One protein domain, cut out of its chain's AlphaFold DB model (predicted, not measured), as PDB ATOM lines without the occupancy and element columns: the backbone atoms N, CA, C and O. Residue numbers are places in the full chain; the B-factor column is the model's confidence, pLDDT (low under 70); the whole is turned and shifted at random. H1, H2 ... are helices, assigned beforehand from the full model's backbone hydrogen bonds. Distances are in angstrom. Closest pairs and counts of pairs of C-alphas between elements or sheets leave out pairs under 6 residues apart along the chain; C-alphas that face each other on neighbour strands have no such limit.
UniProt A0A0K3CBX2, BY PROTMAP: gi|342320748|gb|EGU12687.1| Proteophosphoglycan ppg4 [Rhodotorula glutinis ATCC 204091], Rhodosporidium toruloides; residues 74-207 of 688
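AT A GLANCE: This is residues 74 to 207 of the 688 residues of the protein "BY PROTMAP: gi|342320748|gb|EGU12687.1| Proteophosphoglycan ppg4 [Rhodotorula glutinis ATCC 204091]" of Rhodosporidium toruloides (UniProt A0A0K3CBX2). H1 lies between long H2 and H4 in a rod, with short H3 and H5 at one end. The printed part has 134 residues and five named helices, H1 to H5 in order: all helix. It is loose, radius of gyration of the C-alphas 18.7 A, and spans 64 by 28 by 24 A.

IN THESE COORDINATES: Find C-alpha 74 at (187.404, 168.855, 97.980); H1 runs to residue 96, 33.1 A. H2, residues 109 to 142, 46.0 A, has a kink of 50 degrees near 136. H3 is 147 to 154, H4 160 to 179; H5, 199 to 207, ends at C-alpha (186.435, 151.382, 89.285).

HOW THE PARTS SIT: H1 touches H2, a hairpin, closest C-alphas Cys 90 and Val 123, 5.4 A. H1 touches H4, closest Phe 85 and Tyr 174, 5.8 A. H5 touches H3, closest Leu 206 and Leu 150, 6.4 A. Except in H2, 27 of 30, and H3, 2 of 4, every O i to N i+4 pair is within hydrogen-bond range.

THE WHOLE: The printed part has no cut; links H1 to H2 and H4 to H5 are long. Residues 136 to 166 are among those under pLDDT 70.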
ATOM      1  N   LEU A  74     186.350 169.771  98.406       64.50
ATOM      2  CA  LEU A  74     187.404 168.855  97.980       64.50
ATOM      3  C   LEU A  74     187.756 168.985  96.491       64.50
ATOM      4  O   LEU A  74     188.920 168.840  96.143       64.50
ATOM      5  N   HIS A  75     186.804 169.301  95.602       68.94
ATOM      6  CA  HIS A  75     187.130 169.557  94.192       68.94
ATOM      7  C   HIS A  75     187.931 170.859  94.024       68.94
ATOM      8  O   HIS A  75     188.849 170.907  93.210       68.94
ATOM      9  N   ARG A  76     187.662 171.892  94.841       74.25
ATOM     10  CA  ARG A  76     188.522 173.091  94.890       74.25
ATOM     11  C   ARG A  76     189.926 172.748  95.384       74.25
ATOM     12  O   ARG A  76     190.889 173.170  94.760       74.25
ATOM     13  N   GLN A  77     190.033 171.966  96.460       73.69
ATOM     14  CA  GLN A  77     191.313 171.543  97.035       73.69
ATOM     15  C   GLN A  77     192.135 170.694  96.048       73.69
ATOM     16  O   GLN A  77     193.321 170.943  95.865       73.69
ATOM     17  N   PHE A  78     191.496 169.763  95.337       76.75
ATOM     18  CA  PHE A  78     192.107 168.970  94.269       76.75
ATOM     19  C   PHE A  78     192.623 169.847  93.114       76.75
ATOM     20  O   PHE A  78     193.793 169.760  92.747       76.75
ATOM     21  N   ASN A  79     191.790 170.759  92.596       80.81
ATOM     22  CA  ASN A  79     192.197 171.695  91.542       80.81
ATOM     23  C   ASN A  79     193.320 172.646  92.005       80.81
ATOM     24  O   ASN A  79     194.163 173.036  91.199       80.81
ATOM     25  N   PHE A  80     193.350 173.006  93.293       84.62
ATOM     26  CA  PHE A  80     194.419 173.804  93.896       84.62
ATOM     27  C   PHE A  80     195.747 173.034  93.945       84.62
ATOM     28  O   PHE A  80     196.756 173.553  93.473       84.62
ATOM     29  N   VAL A  81     195.753 171.784  94.430       81.75
ATOM     30  CA  VAL A  81     196.967 170.946  94.461       81.75
ATOM     31  C   VAL A  81     197.508 170.711  93.045       81.75
ATOM     32  O   VAL A  81     198.713 170.811  92.832       81.75
ATOM     33  N   LEU A  82     196.642 170.510  92.043       85.69
ATOM     34  CA  LEU A  82     197.062 170.431  90.637       85.69
ATOM     35  C   LEU A  82     197.686 171.736  90.110       85.69
ATOM     36  O   LEU A  82     198.642 171.684  89.338       85.69
ATOM     37  N   ALA A  83     197.174 172.902  90.515       88.44
ATOM     38  CA  ALA A  83     197.734 174.196  90.122       88.44
ATOM     39  C   ALA A  83     199.115 174.446  90.758       88.44
ATOM     40  O   ALA A  83     200.042 174.862  90.065       88.44
ATOM     41  N   GLU A  84     199.270 174.123  92.044       90.88
ATOM     42  CA  GLU A  84     200.551 174.125  92.765       90.88
ATOM     43  C   GLU A  84     201.571 173.154  92.141       90.88
ATOM     44  O   GLU A  84     202.746 173.492  91.973       90.88
ATOM     45  N   PHE A  85     201.130 171.961  91.733       87.50
ATOM     46  CA  PHE A  85     201.980 170.963  91.081       87.50
ATOM     47  C   PHE A  85     202.437 171.427  89.688       87.50
ATOM     48  O   PHE A  85     203.628 171.355  89.378       87.50
ATOM     49  N   ARG A  86     201.537 172.016  88.883       92.06
ATOM     50  CA  ARG A  86     201.887 172.663  87.605       92.06
ATOM     51  C   ARG A  86     202.914 173.773  87.796       92.06
ATOM     52  O   ARG A  86     203.916 173.802  87.083       92.06
ATOM     53  N   GLU A  87     202.672 174.685  88.734       93.62
ATOM     54  CA  GLU A  87     203.571 175.820  88.950       93.62
ATOM     55  C   GLU A  87     204.938 175.365  89.481       93.62
ATOM     56  O   GLU A  87     205.952 175.928  89.082       93.62
ATOM     57  N   THR A  88     205.003 174.272  90.251       92.06
ATOM     58  CA  THR A  88     206.274 173.650  90.668       92.06
ATOM     59  C   THR A  88     207.105 173.189  89.465       92.06
ATOM     60  O   THR A  88     208.293 173.495  89.394       92.06
ATOM     61  N   PHE A  89     206.506 172.544  88.456       92.88
ATOM     62  CA  PHE A  89     207.238 172.199  87.227       92.88
ATOM     63  C   PHE A  89     207.623 173.426  86.392       92.88
ATOM     64  O   PHE A  89     208.711 173.460  85.810       92.88
ATOM     65  N   CYS A  90     206.795 174.474  86.385       93.06
ATOM     66  CA  CYS A  90     207.187 175.763  85.823       93.06
ATOM     67  C   CYS A  90     208.385 176.376  86.574       93.06
ATOM     68  O   CYS A  90     209.266 176.946  85.934       93.06
ATOM     69  N   GLU A  91     208.456 176.271  87.903       92.69
ATOM     70  CA  GLU A  91     209.590 176.721  88.725       92.69
ATOM     71  C   GLU A  91     210.868 175.921  88.447       92.69
ATOM     72  O   GLU A  91     211.918 176.528  88.226       92.69
ATOM     73  N   ILE A  92     210.771 174.596  88.337       92.00
ATOM     74  CA  ILE A  92     211.885 173.711  87.967       92.00
ATOM     75  C   ILE A  92     212.444 174.094  86.583       92.00
ATOM     76  O   ILE A  92     213.641 174.355  86.448       92.00
ATOM     77  N   ALA A  93     211.584 174.277  85.575       92.06
ATOM     78  CA  ALA A  93     212.001 174.732  84.244       92.06
ATOM     79  C   ALA A  93     212.605 176.156  84.249       92.06
ATOM     80  O   ALA A  93     213.559 176.446  83.524       92.06
ATOM     81  N   ARG A  94     212.098 177.067  85.098       93.06
ATOM     82  CA  ARG A  94     212.667 178.420  85.299       93.06
ATOM     83  C   ARG A  94     214.041 178.400  85.977       93.06
ATOM     84  O   ARG A  94     214.786 179.369  85.796       93.06
ATOM     85  N   ALA A  95     214.336 177.372  86.774       90.62
ATOM     86  CA  ALA A  95     215.609 177.177  87.464       90.62
ATOM     87  C   ALA A  95     216.661 176.540  86.543       90.62
ATOM     88  O   ALA A  95     217.778 177.047  86.471       90.62
ATOM     89  N   GLN A  96     216.282 175.512  85.775       88.19
ATOM     90  CA  GLN A  96     217.131 174.872  84.757       88.19
ATOM     91  C   GLN A  96     217.519 175.830  83.619       88.19
ATOM     92  O   GLN A  96     218.621 175.744  83.083       88.19
ATOM     93  N   HIS A  97     216.640 176.779  83.276       88.12
ATOM     94  CA  HIS A  97     216.906 177.832  82.293       88.12
ATOM     95  C   HIS A  97     217.035 179.203  82.983       88.12
ATOM     96  O   HIS A  97     216.126 180.045  82.886       88.12
ATOM     97  N   PRO A  98     218.146 179.464  83.703       81.56
ATOM     98  CA  PRO A  98     218.341 180.715  84.418       81.56
ATOM     99  C   PRO A  98     218.394 181.894  83.440       81.56
ATOM    100  O   PRO A  98     218.935 181.826  82.333       81.56
ATOM    101  N   ARG A  99     217.810 183.019  83.858       82.06
ATOM    102  CA  ARG A  99     217.800 184.239  83.053       82.06
ATOM    103  C   ARG A  99     219.133 184.962  83.218       82.06
ATOM    104  O   ARG A  99     219.419 185.423  84.318       82.06
ATOM    105  N   LEU A 100     219.875 185.155  82.128       79.81
ATOM    106  CA  LEU A 100     221.080 185.989  82.120       79.81
ATOM    107  C   LEU A 100     220.732 187.413  82.582       79.81
ATOM    108  O   LEU A 100     220.012 188.161  81.909       79.81
ATOM    109  N   THR A 101     221.216 187.770  83.768       72.06
ATOM    110  CA  THR A 101     221.064 189.092  84.376       72.06
ATOM    111  C   THR A 101     222.116 190.058  83.841       72.06
ATOM    112  O   THR A 101     223.138 189.673  83.280       72.06
ATOM    113  N   ARG A 102     221.876 191.360  84.032       63.47
ATOM    114  CA  ARG A 102     222.809 192.421  83.613       63.47
ATOM    115  C   ARG A 102     224.144 192.409  84.377       63.47
ATOM    116  O   ARG A 102     225.080 193.053  83.923       63.47
ATOM    117  N   THR A 103     224.189 191.718  85.516       63.84
ATOM    118  CA  THR A 103     225.358 191.540  86.391       63.84
ATOM    119  C   THR A 103     226.331 190.487  85.882       63.84
ATOM    120  O   THR A 103     227.501 190.539  86.234       63.84
ATOM    121  N   ASN A 104     225.867 189.542  85.058       62.00
ATOM    122  CA  ASN A 104     226.744 188.559  84.441       62.00
ATOM    123  C   ASN A 104     227.482 189.279  83.309       62.00
ATOM    124  O   ASN A 104     226.860 189.711  82.326       62.00
ATOM    125  N   THR A 105     228.781 189.477  83.519       58.16
ATOM    126  CA  THR A 105     229.691 190.255  82.674       58.16
ATOM    127  C   THR A 105     229.640 189.810  81.214       58.16
ATOM    128  O   THR A 105     229.265 188.681  80.904       58.16
ATOM    129  N   GLU A 106     229.937 190.751  80.314       60.69
ATOM    130  CA  GLU A 106     230.041 190.570  78.851       60.69
ATOM    131  C   GLU A 106     228.775 190.097  78.105       60.69
ATOM    132  O   GLU A 106     228.700 190.253  76.888       60.69
ATOM    133  N   SER A 107     227.729 189.635  78.802       68.19
ATOM    134  CA  SER A 107     226.515 189.114  78.166       68.19
ATOM    135  C   SER A 107     225.852 190.126  77.213       68.19
ATOM    136  O   SER A 107     225.380 191.193  77.623       68.19
ATOM    137  N   THR A 108     225.788 189.795  75.921       82.62
ATOM    138  CA  THR A 108     225.275 190.710  74.889       82.62
ATOM    139  C   THR A 108     223.760 190.915  75.011       82.62
ATOM    140  O   THR A 108     223.039 190.149  75.662       82.62
ATOM    141  N   SER A 109     223.232 191.968  74.382       83.31
ATOM    142  CA  SER A 109     221.780 192.189  74.256       83.31
ATOM    143  C   SER A 109     221.067 190.983  73.635       83.31
ATOM    144  O   SER A 109     219.986 190.604  74.090       83.31
ATOM    145  N   GLU A 110     221.698 190.353  72.646       86.06
ATOM    146  CA  GLU A 110     221.192 189.186  71.927       86.06
ATOM    147  C   GLU A 110     221.220 187.924  72.792       86.06
ATOM    148  O   GLU A 110     220.198 187.252  72.902       86.06
ATOM    149  N   GLN A 111     222.317 187.651  73.507       84.94
ATOM    150  CA  GLN A 111     222.396 186.536  74.464       84.94
ATOM    151  C   GLN A 111     221.341 186.663  75.576       84.94
ATOM    152  O   GLN A 111     220.699 185.683  75.955       84.94
ATOM    153  N   ARG A 112     221.088 187.884  76.067       85.81
ATOM    154  CA  ARG A 112     220.022 188.161  77.050       85.81
ATOM    155  C   ARG A 112     218.617 187.971  76.462       85.81
ATOM    156  O   ARG A 112     217.713 187.542  77.182       85.81
ATOM    157  N   LEU A 113     218.419 188.254  75.172       88.50
ATOM    158  CA  LEU A 113     217.167 187.975  74.462       88.50
ATOM    159  C   LEU A 113     216.980 186.467  74.223       88.50
ATOM    160  O   LEU A 113     215.885 185.957  74.451       88.50
ATOM    161  N   ALA A 114     218.041 185.755  73.839       87.81
ATOM    162  CA  ALA A 114     218.060 184.306  73.656       87.81
ATOM    163  C   ALA A 114     217.772 183.570  74.973       87.81
ATOM    164  O   ALA A 114     216.848 182.766  75.024       87.81
ATOM    165  N   SER A 115     218.444 183.927  76.074       88.56
ATOM    166  CA  SER A 115     218.152 183.400  77.418       88.56
ATOM    167  C   SER A 115     216.698 183.664  77.847       88.56
ATOM    168  O   SER A 115     216.048 182.785  78.416       88.56
ATOM    169  N   LYS A 116     216.131 184.838  77.519       90.19
ATOM    170  CA  LYS A 116     214.705 185.122  77.761       90.19
ATOM    171  C   LYS A 116     213.781 184.227  76.918       90.19
ATOM    172  O   LYS A 116     212.758 183.793  77.444       90.19
ATOM    173  N   ARG A 117     214.110 183.972  75.644       92.12
ATOM    174  CA  ARG A 117     213.353 183.068  74.754       92.12
ATOM    175  C   ARG A 117     213.418 181.627  75.254       92.12
ATOM    176  O   ARG A 117     212.371 181.088  75.588       92.12
ATOM    177  N   ALA A 118     214.620 181.095  75.475       90.94
ATOM    178  CA  ALA A 118     214.847 179.741  75.976       90.94
ATOM    179  C   ALA A 118     214.094 179.466  77.290       90.94
ATOM    180  O   ALA A 118     213.410 178.456  77.409       90.94
ATOM    181  N   ARG A 119     214.111 180.397  78.259       92.62
ATOM    182  CA  ARG A 119     213.322 180.257  79.499       92.62
ATOM    183  C   ARG A 119     211.803 180.289  79.259       92.62
ATOM    184  O   ARG A 119     211.063 179.610  79.962       92.62
ATOM    185  N   ALA A 120     211.320 181.070  78.291       93.19
ATOM    186  CA  ALA A 120     209.901 181.108  77.914       93.19
ATOM    187  C   ALA A 120     209.474 179.917  77.027       93.19
ATOM    188  O   ALA A 120     208.287 179.624  76.905       93.19
ATOM    189  N   GLU A 121     210.425 179.234  76.397       93.94
ATOM    190  CA  GLU A 121     210.238 177.967  75.688       93.94
ATOM    191  C   GLU A 121     210.208 176.805  76.684       93.94
ATOM    192  O   GLU A 121     209.252 176.038  76.666       93.94
ATOM    193  N   ALA A 122     211.142 176.762  77.637       91.56
ATOM    194  CA  ALA A 122     211.176 175.777  78.716       91.56
ATOM    195  C   ALA A 122     209.910 175.794  79.592       91.56
ATOM    196  O   ALA A 122     209.353 174.739  79.875       91.56
ATOM    197  N   VAL A 123     209.399 176.977  79.970       94.00
ATOM    198  CA  VAL A 123     208.123 177.070  80.710       94.00
ATOM    199  C   VAL A 123     206.958 176.533  79.876       94.00
ATOM    200  O   VAL A 123     206.195 175.720  80.382       94.00
ATOM    201  N   ARG A 124     206.847 176.898  78.590       94.62
ATOM    202  CA  ARG A 124     205.787 176.359  77.716       94.62
ATOM    203  C   ARG A 124     205.914 174.849  77.501       94.62
ATOM    204  O   ARG A 124     204.897 174.169  77.423       94.62
ATOM    205  N   ALA A 125     207.135 174.321  77.428       91.88
ATOM    206  CA  ALA A 125     207.388 172.886  77.347       91.88
ATOM    207  C   ALA A 125     206.970 172.167  78.642       91.88
ATOM    208  O   ALA A 125     206.319 171.130  78.567       91.88
ATOM    209  N   ALA A 126     207.255 172.742  79.816       91.94
ATOM    210  CA  ALA A 126     206.800 172.216  81.103       91.94
ATOM    211  C   ALA A 126     205.268 172.268  81.247       91.94
ATOM    212  O   ALA A 126     204.668 171.296  81.697       91.94
ATOM    213  N   GLU A 127     204.616 173.349  80.808       93.19
ATOM    214  CA  GLU A 127     203.150 173.454  80.776       93.19
ATOM    215  C   GLU A 127     202.507 172.446  79.813       93.19
ATOM    216  O   GLU A 127     201.490 171.840  80.151       93.19
ATOM    217  N   ALA A 128     203.099 172.233  78.634       92.25
ATOM    218  CA  ALA A 128     202.639 171.238  77.668       92.25
ATOM    219  C   ALA A 128     202.842 169.801  78.180       92.25
ATOM    220  O   ALA A 128     201.920 168.993  78.100       92.25
ATOM    221  N   ALA A 129     204.003 169.499  78.773       89.06
ATOM    222  CA  ALA A 129     204.283 168.208  79.399       89.06
ATOM    223  C   ALA A 129     203.356 167.941  80.596       89.06
ATOM    224  O   ALA A 129     202.857 166.830  80.740       89.06
ATOM    225  N   PHE A 130     203.069 168.959  81.416       90.56
ATOM    226  CA  PHE A 130     202.117 168.839  82.523       90.56
ATOM    227  C   PHE A 130     200.710 168.575  81.998       90.56
ATOM    228  O   PHE A 130     200.015 167.705  82.512       90.56
ATOM    229  N   SER A 131     200.303 169.296  80.950       88.38
ATOM    230  CA  SER A 131     199.000 169.101  80.316       88.38
ATOM    231  C   SER A 131     198.876 167.688  79.747       88.38
ATOM    232  O   SER A 131     197.883 167.036  80.025       88.38
ATOM    233  N   ALA A 132     199.892 167.174  79.047       86.38
ATOM    234  CA  ALA A 132     199.902 165.813  78.502       86.38
ATOM    235  C   ALA A 132     199.927 164.716  79.589       86.38
ATOM    236  O   ALA A 132     199.279 163.685  79.431       86.38
ATOM    237  N   TRP A 133     200.633 164.940  80.702       84.75
ATOM    238  CA  TRP A 133     200.636 164.046  81.869       84.75
ATOM    239  C   TRP A 133     199.285 164.048  82.606       84.75
ATOM    240  O   TRP A 133     198.805 163.001  83.037       84.75
ATOM    241  N   TYR A 134     198.642 165.214  82.712       81.31
ATOM    242  CA  TYR A 134     197.337 165.380  83.352       81.31
ATOM    243  C   TYR A 134     196.167 164.953  82.450       81.31
ATOM    244  O   TYR A 134     195.132 164.527  82.961       81.31
ATOM    245  N   GLU A 135     196.301 165.031  81.123       78.81
ATOM    246  CA  GLU A 135     195.199 164.830  80.175       78.81
ATOM    247  C   GLU A 135     194.470 163.481  80.329       78.81
ATOM    248  O   GLU A 135     193.240 163.504  80.330       78.81
ATOM    249  N   PRO A 136     195.127 162.317  80.530       67.19
ATOM    250  CA  PRO A 136     194.420 161.059  80.782       67.19
ATOM    251  C   PRO A 136     193.504 161.133  82.011       67.19
ATOM    252  O   PRO A 136     192.377 160.639  81.987       67.19
ATOM    253  N   LEU A 137     193.960 161.815  83.067       67.31
ATOM    254  CA  LEU A 137     193.198 162.044  84.292       67.31
ATOM    255  C   LEU A 137     192.096 163.096  84.057       67.31
ATOM    256  O   LEU A 137     190.975 162.946  84.544       67.31
ATOM    257  N   GLN A 138     192.346 164.107  83.220       68.94
ATOM    258  CA  GLN A 138     191.331 165.073  82.800       68.94
ATOM    259  C   GLN A 138     190.220 164.429  81.955       68.94
ATOM    260  O   GLN A 138     189.051 164.626  82.266       68.94
ATOM    261  N   ARG A 139     190.536 163.623  80.935       61.09
ATOM    262  CA  ARG A 139     189.527 162.912  80.128       61.09
ATOM    263  C   ARG A 139     188.717 161.944  80.992       61.09
ATOM    264  O   ARG A 139     187.489 161.980  80.952       61.09
ATOM    265  N   ALA A 140     189.381 161.198  81.881       56.00
ATOM    266  CA  ALA A 140     188.712 160.352  82.870       56.00
ATOM    267  C   ALA A 140     187.749 161.129  83.792       56.00
ATOM    268  O   ALA A 140     186.722 160.574  84.179       56.00
ATOM    269  N   THR A 141     188.040 162.399  84.116       52.75
ATOM    270  CA  THR A 141     187.158 163.265  84.930       52.75
ATOM    271  C   THR A 141     186.059 163.985  84.140       52.75
ATOM    272  O   THR A 141     185.010 164.292  84.706       52.75
ATOM    273  N   MET A 142     186.264 164.238  82.845       43.41
ATOM    274  CA  MET A 142     185.394 165.085  82.016       43.41
ATOM    275  C   MET A 142     184.425 164.307  81.121       43.41
ATOM    276  O   MET A 142     183.264 164.693  81.000       43.41
ATOM    277  N   GLU A 143     184.882 163.242  80.455       46.41
ATOM    278  CA  GLU A 143     184.152 162.656  79.317       46.41
ATOM    279  C   GLU A 143     182.999 161.743  79.734       46.41
ATOM    280  O   GLU A 143     182.077 161.500  78.955       46.41
ATOM    281  N   THR A 144     183.022 161.221  80.963       43.81
ATOM    282  CA  THR A 144     182.054 160.206  81.373       43.81
ATOM    283  C   THR A 144     180.987 160.745  82.325       43.81
ATOM    284  O   THR A 144     181.244 161.147  83.461       43.81
ATOM    285  N   HIS A 145     179.725 160.573  81.918       45.03
ATOM    286  CA  HIS A 145     178.588 160.511  82.845       45.03
ATOM    287  C   HIS A 145     178.822 159.423  83.921       45.03
ATOM    288  O   HIS A 145     178.300 159.512  85.033       45.03
ATOM    289  N   ALA A 146     179.661 158.419  83.624       40.84
ATOM    290  CA  ALA A 146     180.170 157.477  84.610       40.84
ATOM    291  C   ALA A 146     181.026 158.157  85.697       40.84
ATOM    292  O   ALA A 146     180.796 157.850  86.854       40.84
ATOM    293  N   TRP A 147     181.914 159.122  85.424       45.56
ATOM    294  CA  TRP A 147     182.653 159.851  86.474       45.56
ATOM    295  C   TRP A 147     181.695 160.564  87.434       45.56
ATOM    296  O   TRP A 147     181.742 160.353  88.645       45.56
ATOM    297  N   THR A 148     180.700 161.281  86.908       46.50
ATOM    298  CA  THR A 148     179.616 161.884  87.712       46.50
ATOM    299  C   THR A 148     178.619 160.870  88.311       46.50
ATOM    300  O   THR A 148     177.674 161.274  88.987       46.50
ATOM    301  N   LYS A 149     178.841 159.556  88.154       42.41
ATOM    302  CA  LYS A 149     178.042 158.455  88.741       42.41
ATOM    303  C   LYS A 149     178.880 157.445  89.562       42.41
ATOM    304  O   LYS A 149     178.314 156.722  90.369       42.41
ATOM    305  N   LEU A 150     180.207 157.450  89.423       39.72
ATOM    306  CA  LEU A 150     181.222 156.705  90.186       39.72
ATOM    307  C   LEU A 150     181.790 157.594  91.292       39.72
ATOM    308  O   LEU A 150     181.694 157.292  92.485       39.72
ATOM    309  N   PHE A 151     182.315 158.755  90.894       43.84
ATOM    310  CA  PHE A 151     182.848 159.726  91.826       43.84
ATOM    311  C   PHE A 151     181.764 160.520  92.527       43.84
ATOM    312  O   PHE A 151     181.934 160.752  93.709       43.84
ATOM    313  N   TRP A 152     180.639 160.904  91.914       45.16
ATOM    314  CA  TRP A 152     179.645 161.693  92.666       45.16
ATOM    315  C   TRP A 152     179.069 160.941  93.888       45.16
ATOM    316  O   TRP A 152     178.936 161.562  94.944       45.16
ATOM    317  N   PRO A 153     178.829 159.611  93.837       41.03
ATOM    318  CA  PRO A 153     178.613 158.802  95.037       41.03
ATOM    319  C   PRO A 153     179.868 158.648  95.899       41.03
ATOM    320  O   PRO A 153     179.766 158.821  97.107       41.03
ATOM    321  N   SER A 154     181.062 158.422  95.344       43.75
ATOM    322  CA  SER A 154     182.286 158.373  96.167       43.75
ATOM    323  C   SER A 154     182.573 159.695  96.908       43.75
ATOM    324  O   SER A 154     183.115 159.653  98.004       43.75
ATOM    325  N   PHE A 155     182.125 160.843  96.377       46.50
ATOM    326  CA  PHE A 155     182.167 162.209  96.930       46.50
ATOM    327  C   PHE A 155     180.946 162.587  97.797       46.50
ATOM    328  O   PHE A 155     180.928 163.679  98.364       46.50
ATOM    329  N   ARG A 156     179.936 161.713  97.924       44.12
ATOM    330  CA  ARG A 156     178.748 161.901  98.792       44.12
ATOM    331  C   ARG A 156     178.560 160.820  99.862       44.12
ATOM    332  O   ARG A 156     177.864 161.061 100.845       44.12
ATOM    333  N   HIS A 157     179.057 159.617  99.602       42.59
ATOM    334  CA  HIS A 157     178.655 158.362 100.248       42.59
ATOM    335  C   HIS A 157     179.829 157.396 100.460       42.59
ATOM    336  O   HIS A 157     179.799 156.625 101.412       42.59
ATOM    337  N   GLY A 158     180.875 157.447  99.625       43.25
ATOM    338  CA  GLY A 158     182.172 156.883 100.007       43.25
ATOM    339  C   GLY A 158     182.726 157.676 101.192       43.25
ATOM    340  O   GLY A 158     182.700 158.906 101.143       43.25
ATOM    341  N   GLY A 159     183.187 157.003 102.250       49.19
ATOM    342  CA  GLY A 159     183.726 157.663 103.446       49.19
ATOM    343  C   GLY A 159     184.830 158.666 103.099       49.19
ATOM    344  O   GLY A 159     185.612 158.432 102.173       49.19
ATOM    345  N   ASP A 160     184.874 159.804 103.803       59.47
ATOM    346  CA  ASP A 160     185.765 160.920 103.448       59.47
ATOM    347  C   ASP A 160     187.247 160.522 103.416       59.47
ATOM    348  O   ASP A 160     188.019 161.102 102.653       59.47
ATOM    349  N   ASP A 161     187.630 159.498 104.176       63.66
ATOM    350  CA  ASP A 161     189.005 159.032 104.357       63.66
ATOM    351  C   ASP A 161     189.705 158.684 103.040       63.66
ATOM    352  O   ASP A 161     190.848 159.079 102.842       63.66
ATOM    353  N   ASN A 162     189.034 158.022 102.089       59.22
ATOM    354  CA  ASN A 162     189.669 157.669 100.811       59.22
ATOM    355  C   ASN A 162     189.901 158.892  99.906       59.22
ATOM    356  O   ASN A 162     190.841 158.902  99.116       59.22
ATOM    357  N   ARG A 163     189.093 159.953 100.047       63.50
ATOM    358  CA  ARG A 163     189.310 161.231  99.345       63.50
ATOM    359  C   ARG A 163     190.344 162.105 100.048       63.50
ATOM    360  O   ARG A 163     191.144 162.739  99.367       63.50
ATOM    361  N   LYS A 164     190.370 162.100 101.384       68.62
ATOM    362  CA  LYS A 164     191.439 162.721 102.180       68.62
ATOM    363  C   LYS A 164     192.793 162.092 101.844       68.62
ATOM    364  O   LYS A 164     193.719 162.834 101.551       68.62
ATOM    365  N   LYS A 165     192.878 160.755 101.781       67.56
ATOM    366  CA  LYS A 165     194.073 160.009 101.346       67.56
ATOM    367  C   LYS A 165     194.543 160.444  99.959       67.56
ATOM    368  O   LYS A 165     195.659 160.921  99.852       67.56
ATOM    369  N   ALA A 166     193.681 160.398  98.940       67.44
ATOM    370  CA  ALA A 166     194.052 160.808  97.579       67.44
ATOM    371  C   ALA A 166     194.553 162.268  97.482       67.44
ATOM    372  O   ALA A 166     195.447 162.568  96.694       67.44
ATOM    373  N   ILE A 167     194.005 163.192  98.283       71.38
ATOM    374  CA  ILE A 167     194.476 164.588  98.328       71.38
ATOM    375  C   ILE A 167     195.798 164.711  99.104       71.38
ATOM    376  O   ILE A 167     196.697 165.410  98.646       71.38
ATOM    377  N   ALA A 168     195.937 164.026 100.242       73.81
ATOM    378  CA  ALA A 168     197.163 164.007 101.042       73.81
ATOM    379  C   ALA A 168     198.333 163.331 100.305       73.81
ATOM    380  O   ALA A 168     199.481 163.725 100.474       73.81
ATOM    381  N   GLU A 169     198.040 162.353  99.453       75.00
ATOM    382  CA  GLU A 169     198.991 161.660  98.587       75.00
ATOM    383  C   GLU A 169     199.492 162.563  97.453       75.00
ATOM    384  O   GLU A 169     200.699 162.658  97.238       75.00
ATOM    385  N   LEU A 170     198.598 163.319  96.801       75.38
ATOM    386  CA  LEU A 170     198.977 164.341  95.815       75.38
ATOM    387  C   LEU A 170     199.758 165.510  96.444       75.38
ATOM    388  O   LEU A 170     200.717 165.995  95.847       75.38
ATOM    389  N   ASP A 171     199.398 165.941  97.655       79.12
ATOM    390  CA  ASP A 171     200.158 166.931  98.435       79.12
ATOM    391  C   ASP A 171     201.521 166.370  98.897       79.12
ATOM    392  O   ASP A 171     202.530 167.076  98.877       79.12
ATOM    393  N   GLY A 172     201.592 165.077  99.226       78.31
ATOM    394  CA  GLY A 172     202.834 164.347  99.494       78.31
ATOM    395  C   GLY A 172     203.756 164.283  98.273       78.31
ATOM    396  O   GLY A 172     204.937 164.611  98.382       78.31
ATOM    397  N   TRP A 173     203.213 163.956  97.096       79.06
ATOM    398  CA  TRP A 173     203.929 164.005  95.817       79.06
ATOM    399  C   TRP A 173     204.411 165.423  95.488       79.06
ATOM    400  O   TRP A 173     205.578 165.601  95.146       79.06
ATOM    401  N   TYR A 174     203.565 166.446  95.659       85.25
ATOM    402  CA  TYR A 174     203.954 167.855  95.517       85.25
ATOM    403  C   TYR A 174     205.134 168.214  96.432       85.25
ATOM    404  O   TYR A 174     206.143 168.735  95.952       85.25
ATOM    405  N   LYS A 175     205.058 167.875  97.725       84.12
ATOM    406  CA  LYS A 175     206.146 168.091  98.696       84.12
ATOM    407  C   LYS A 175     207.429 167.365  98.284       84.12
ATOM    408  O   LYS A 175     208.501 167.964  98.334       84.12
ATOM    409  N   TYR A 176     207.329 166.111  97.847       83.00
ATOM    410  CA  TYR A 176     208.481 165.296  97.466       83.00
ATOM    411  C   TYR A 176     209.168 165.803  96.189       83.00
ATOM    412  O   TYR A 176     210.389 165.951  96.171       83.00
ATOM    413  N   VAL A 177     208.399 166.163  95.159       84.31
ATOM    414  CA  VAL A 177     208.901 166.770  93.912       84.31
ATOM    415  C   VAL A 177     209.551 168.125  94.182       84.31
ATOM    416  O   VAL A 177     210.647 168.392  93.696       84.31
ATOM    417  N   LYS A 178     208.920 168.961  95.015       86.12
ATOM    418  CA  LYS A 178     209.435 170.286  95.389       86.12
ATOM    419  C   LYS A 178     210.715 170.214  96.227       86.12
ATOM    420  O   LYS A 178     211.555 171.104  96.121       86.12
ATOM    421  N   ALA A 179     210.888 169.153  97.016       87.69
ATOM    422  CA  ALA A 179     212.130 168.860  97.730       87.69
ATOM    423  C   ALA A 179     213.226 168.253  96.828       87.69
ATOM    424  O   ALA A 179     214.408 168.439  97.108       87.69
ATOM    425  N   ASN A 180     212.854 167.566  95.740       85.94
ATOM    426  CA  ASN A 180     213.769 166.833  94.854       85.94
ATOM    427  C   ASN A 180     213.677 167.295  93.376       85.94
ATOM    428  O   ASN A 180     213.469 166.466  92.482       85.94
ATOM    429  N   PRO A 181     213.867 168.596  93.070       85.94
ATOM    430  CA  PRO A 181     213.658 169.149  91.725       85.94
ATOM    431  C   PRO A 181     214.630 168.605  90.662       85.94
ATOM    432  O   PRO A 181     214.337 168.658  89.470       85.94
ATOM    433  N   ASN A 182     215.778 168.066  91.088       87.44
ATOM    434  CA  ASN A 182     216.758 167.427  90.205       87.44
ATOM    435  C   ASN A 182     216.373 165.980  89.847       87.44
ATOM    436  O   ASN A 182     216.755 165.499  88.786       87.44
ATOM    437  N   THR A 183     215.617 165.298  90.716       86.44
ATOM    438  CA  THR A 183     215.082 163.946  90.476       86.44
ATOM    439  C   THR A 183     213.864 163.995  89.556       86.44
ATOM    440  O   THR A 183     213.658 163.091  88.753       86.44
ATOM    441  N   TYR A 184     213.092 165.085  89.633       85.62
ATOM    442  CA  TYR A 184     211.879 165.308  88.844       85.62
ATOM    443  C   TYR A 184     211.996 166.546  87.941       85.62
ATOM    444  O   TYR A 184     211.230 167.499  88.098       85.62
ATOM    445  N   PRO A 185     212.930 166.558  86.967       85.44
ATOM    446  CA  PRO A 185     213.146 167.700  86.080       85.44
ATOM    447  C   PRO A 185     211.935 168.055  85.200       85.44
ATOM    448  O   PRO A 185     211.906 169.146  84.636       85.44
ATOM    449  N   SER A 186     210.955 167.156  85.053       87.69
ATOM    450  CA  SER A 186     209.732 167.361  84.269       87.69
ATOM    451  C   SER A 186     208.541 166.522  84.779       87.69
ATOM    452  O   SER A 186     208.747 165.516  85.468       87.69
ATOM    453  N   PRO A 187     207.296 166.833  84.372       82.50
ATOM    454  CA  PRO A 187     206.131 165.983  84.647       82.50
ATOM    455  C   PRO A 187     206.274 164.548  84.110       82.50
ATOM    456  O   PRO A 187     205.731 163.618  84.691       82.50
ATOM    457  N   ALA A 188     207.043 164.348  83.033       82.31
ATOM    458  CA  ALA A 188     207.290 163.033  82.437       82.31
ATOM    459  C   ALA A 188     208.364 162.200  83.172       82.31
ATOM    460  O   ALA A 188     208.500 161.015  82.891       82.31
ATOM    461  N   SER A 189     209.122 162.806  84.096       82.88
ATOM    462  CA  SER A 189     210.059 162.095  84.988       82.88
ATOM    463  C   SER A 189     209.438 161.673  86.323       82.88
ATOM    464  O   SER A 189     210.098 161.019  87.124       82.88
ATOM    465  N   LEU A 190     208.178 162.039  86.575       76.56
ATOM    466  CA  LEU A 190     207.385 161.385  87.613       76.56
ATOM    467  C   LEU A 190     207.235 159.894  87.288       76.56
ATOM    468  O   LEU A 190     207.222 159.540  86.105       76.56
ATOM    469  N   PRO A 191     207.023 159.024  88.292       63.75
ATOM    470  CA  PRO A 191     206.463 157.715  88.007       63.75
ATOM    471  C   PRO A 191     205.148 157.900  87.229       63.75
ATOM    472  O   PRO A 191     204.381 158.830  87.527       63.75
ATOM    473  N   PRO A 192     204.864 157.063  86.216       53.47
ATOM    474  CA  PRO A 192     203.555 157.072  85.578       53.47
ATOM    475  C   PRO A 192     202.460 156.848  86.631       53.47
ATOM    476  O   PRO A 192     202.682 156.205  87.656       53.47
ATOM    477  N   LEU A 193     201.249 157.348  86.359       50.28
ATOM    478  CA  LEU A 193     200.068 157.284  87.244       50.28
ATOM    479  C   LEU A 193     199.473 155.857  87.365       50.28
ATOM    480  O   LEU A 193     198.263 155.657  87.435       50.28
ATOM    481  N   THR A 194     200.347 154.856  87.332       40.25
ATOM    482  CA  THR A 194     200.105 153.414  87.384       40.25
ATOM    483  C   THR A 194     200.812 152.755  88.571       40.25
ATOM    484  O   THR A 194     200.673 151.545  88.738       40.25
ATOM    485  N   ASP A 195     201.572 153.514  89.372       39.31
ATOM    486  CA  ASP A 195     202.296 152.989  90.535       39.31
ATOM    487  C   ASP A 195     201.336 152.319  91.535       39.31
ATOM    488  O   ASP A 195     200.325 152.888  91.966       39.31
ATOM    489  N   SER A 196     201.637 151.061  91.855       37.84
ATOM    490  CA  SER A 196     200.656 150.023  92.201       37.84
ATOM    491  C   SER A 196     200.184 149.998  93.655       37.84
ATOM    492  O   SER A 196     199.616 148.998  94.085       37.84
ATOM    493  N   GLU A 197     200.384 151.075  94.411       40.19
ATOM    494  CA  GLU A 197     199.941 151.180  95.812       40.19
ATOM    495  C   GLU A 197     199.124 152.454  96.046       40.19
ATOM    496  O   GLU A 197     197.979 152.380  96.495       40.19
ATOM    497  N   ALA A 198     199.658 153.596  95.607       41.84
ATOM    498  CA  ALA A 198     198.940 154.866  95.536       41.84
ATOM    499  C   ALA A 198     197.745 154.780  94.574       41.84
ATOM    500  O   ALA A 198     196.573 154.950  94.939       41.84
ATOM    501  N   PHE A 199     198.021 154.452  93.305       49.59
ATOM    502  CA  PHE A 199     197.000 154.581  92.281       49.59
ATOM    503  C   PHE A 199     195.869 153.554  92.342       49.59
ATOM    504  O   PHE A 199     194.787 153.928  91.913       49.59
ATOM    505  N   PRO A 200     195.969 152.354  92.951       44.53
ATOM    506  CA  PRO A 200     194.793 151.543  93.265       44.53
ATOM    507  C   PRO A 200     193.791 152.187  94.224       44.53
ATOM    508  O   PRO A 200     192.624 151.819  94.163       44.53
ATOM    509  N   ILE A 201     194.157 153.159  95.067       44.78
ATOM    510  CA  ILE A 201     193.175 153.865  95.914       44.78
ATOM    511  C   ILE A 201     192.345 154.820  95.047       44.78
ATOM    512  O   ILE A 201     191.109 154.784  95.064       44.78
ATOM    513  N   ILE A 202     193.018 155.611  94.209       44.34
ATOM    514  CA  ILE A 202     192.391 156.521  93.238       44.34
ATOM    515  C   ILE A 202     191.642 155.718  92.153       44.34
ATOM    516  O   ILE A 202     190.525 156.066  91.767       44.34
ATOM    517  N   ALA A 203     192.199 154.587  91.714       40.34
ATOM    518  CA  ALA A 203     191.656 153.703  90.686       40.34
ATOM    519  C   ALA A 203     190.550 152.767  91.199       40.34
ATOM    520  O   ALA A 203     189.665 152.409  90.427       40.34
ATOM    521  N   ALA A 204     190.509 152.408  92.484       40.03
ATOM    522  CA  ALA A 204     189.346 151.758  93.093       40.03
ATOM    523  C   ALA A 204     188.214 152.767  93.338       40.03
ATOM    524  O   ALA A 204     187.047 152.419  93.162       40.03
ATOM    525  N   ALA A 205     188.525 154.035  93.635       41.69
ATOM    526  CA  ALA A 205     187.530 155.107  93.581       41.69
ATOM    527  C   ALA A 205     186.997 155.338  92.142       41.69
ATOM    528  O   ALA A 205     185.807 155.602  91.977       41.69
ATOM    529  N   LEU A 206     187.831 155.142  91.106       40.09
ATOM    530  CA  LEU A 206     187.420 155.113  89.686       40.09
ATOM    531  C   LEU A 206     186.640 153.850  89.270       40.09
ATOM    532  O   LEU A 206     185.837 153.943  88.349       40.09
ATOM    533  N   SER A 207     186.886 152.672  89.860       36.19
ATOM    534  CA  SER A 207     186.435 151.382  89.285       36.19
ATOM    535  C   SER A 207     185.507 150.534  90.160       36.19
ATOM    536  O   SER A 207     184.886 149.599  89.652       36.19
TER     537      SER A 207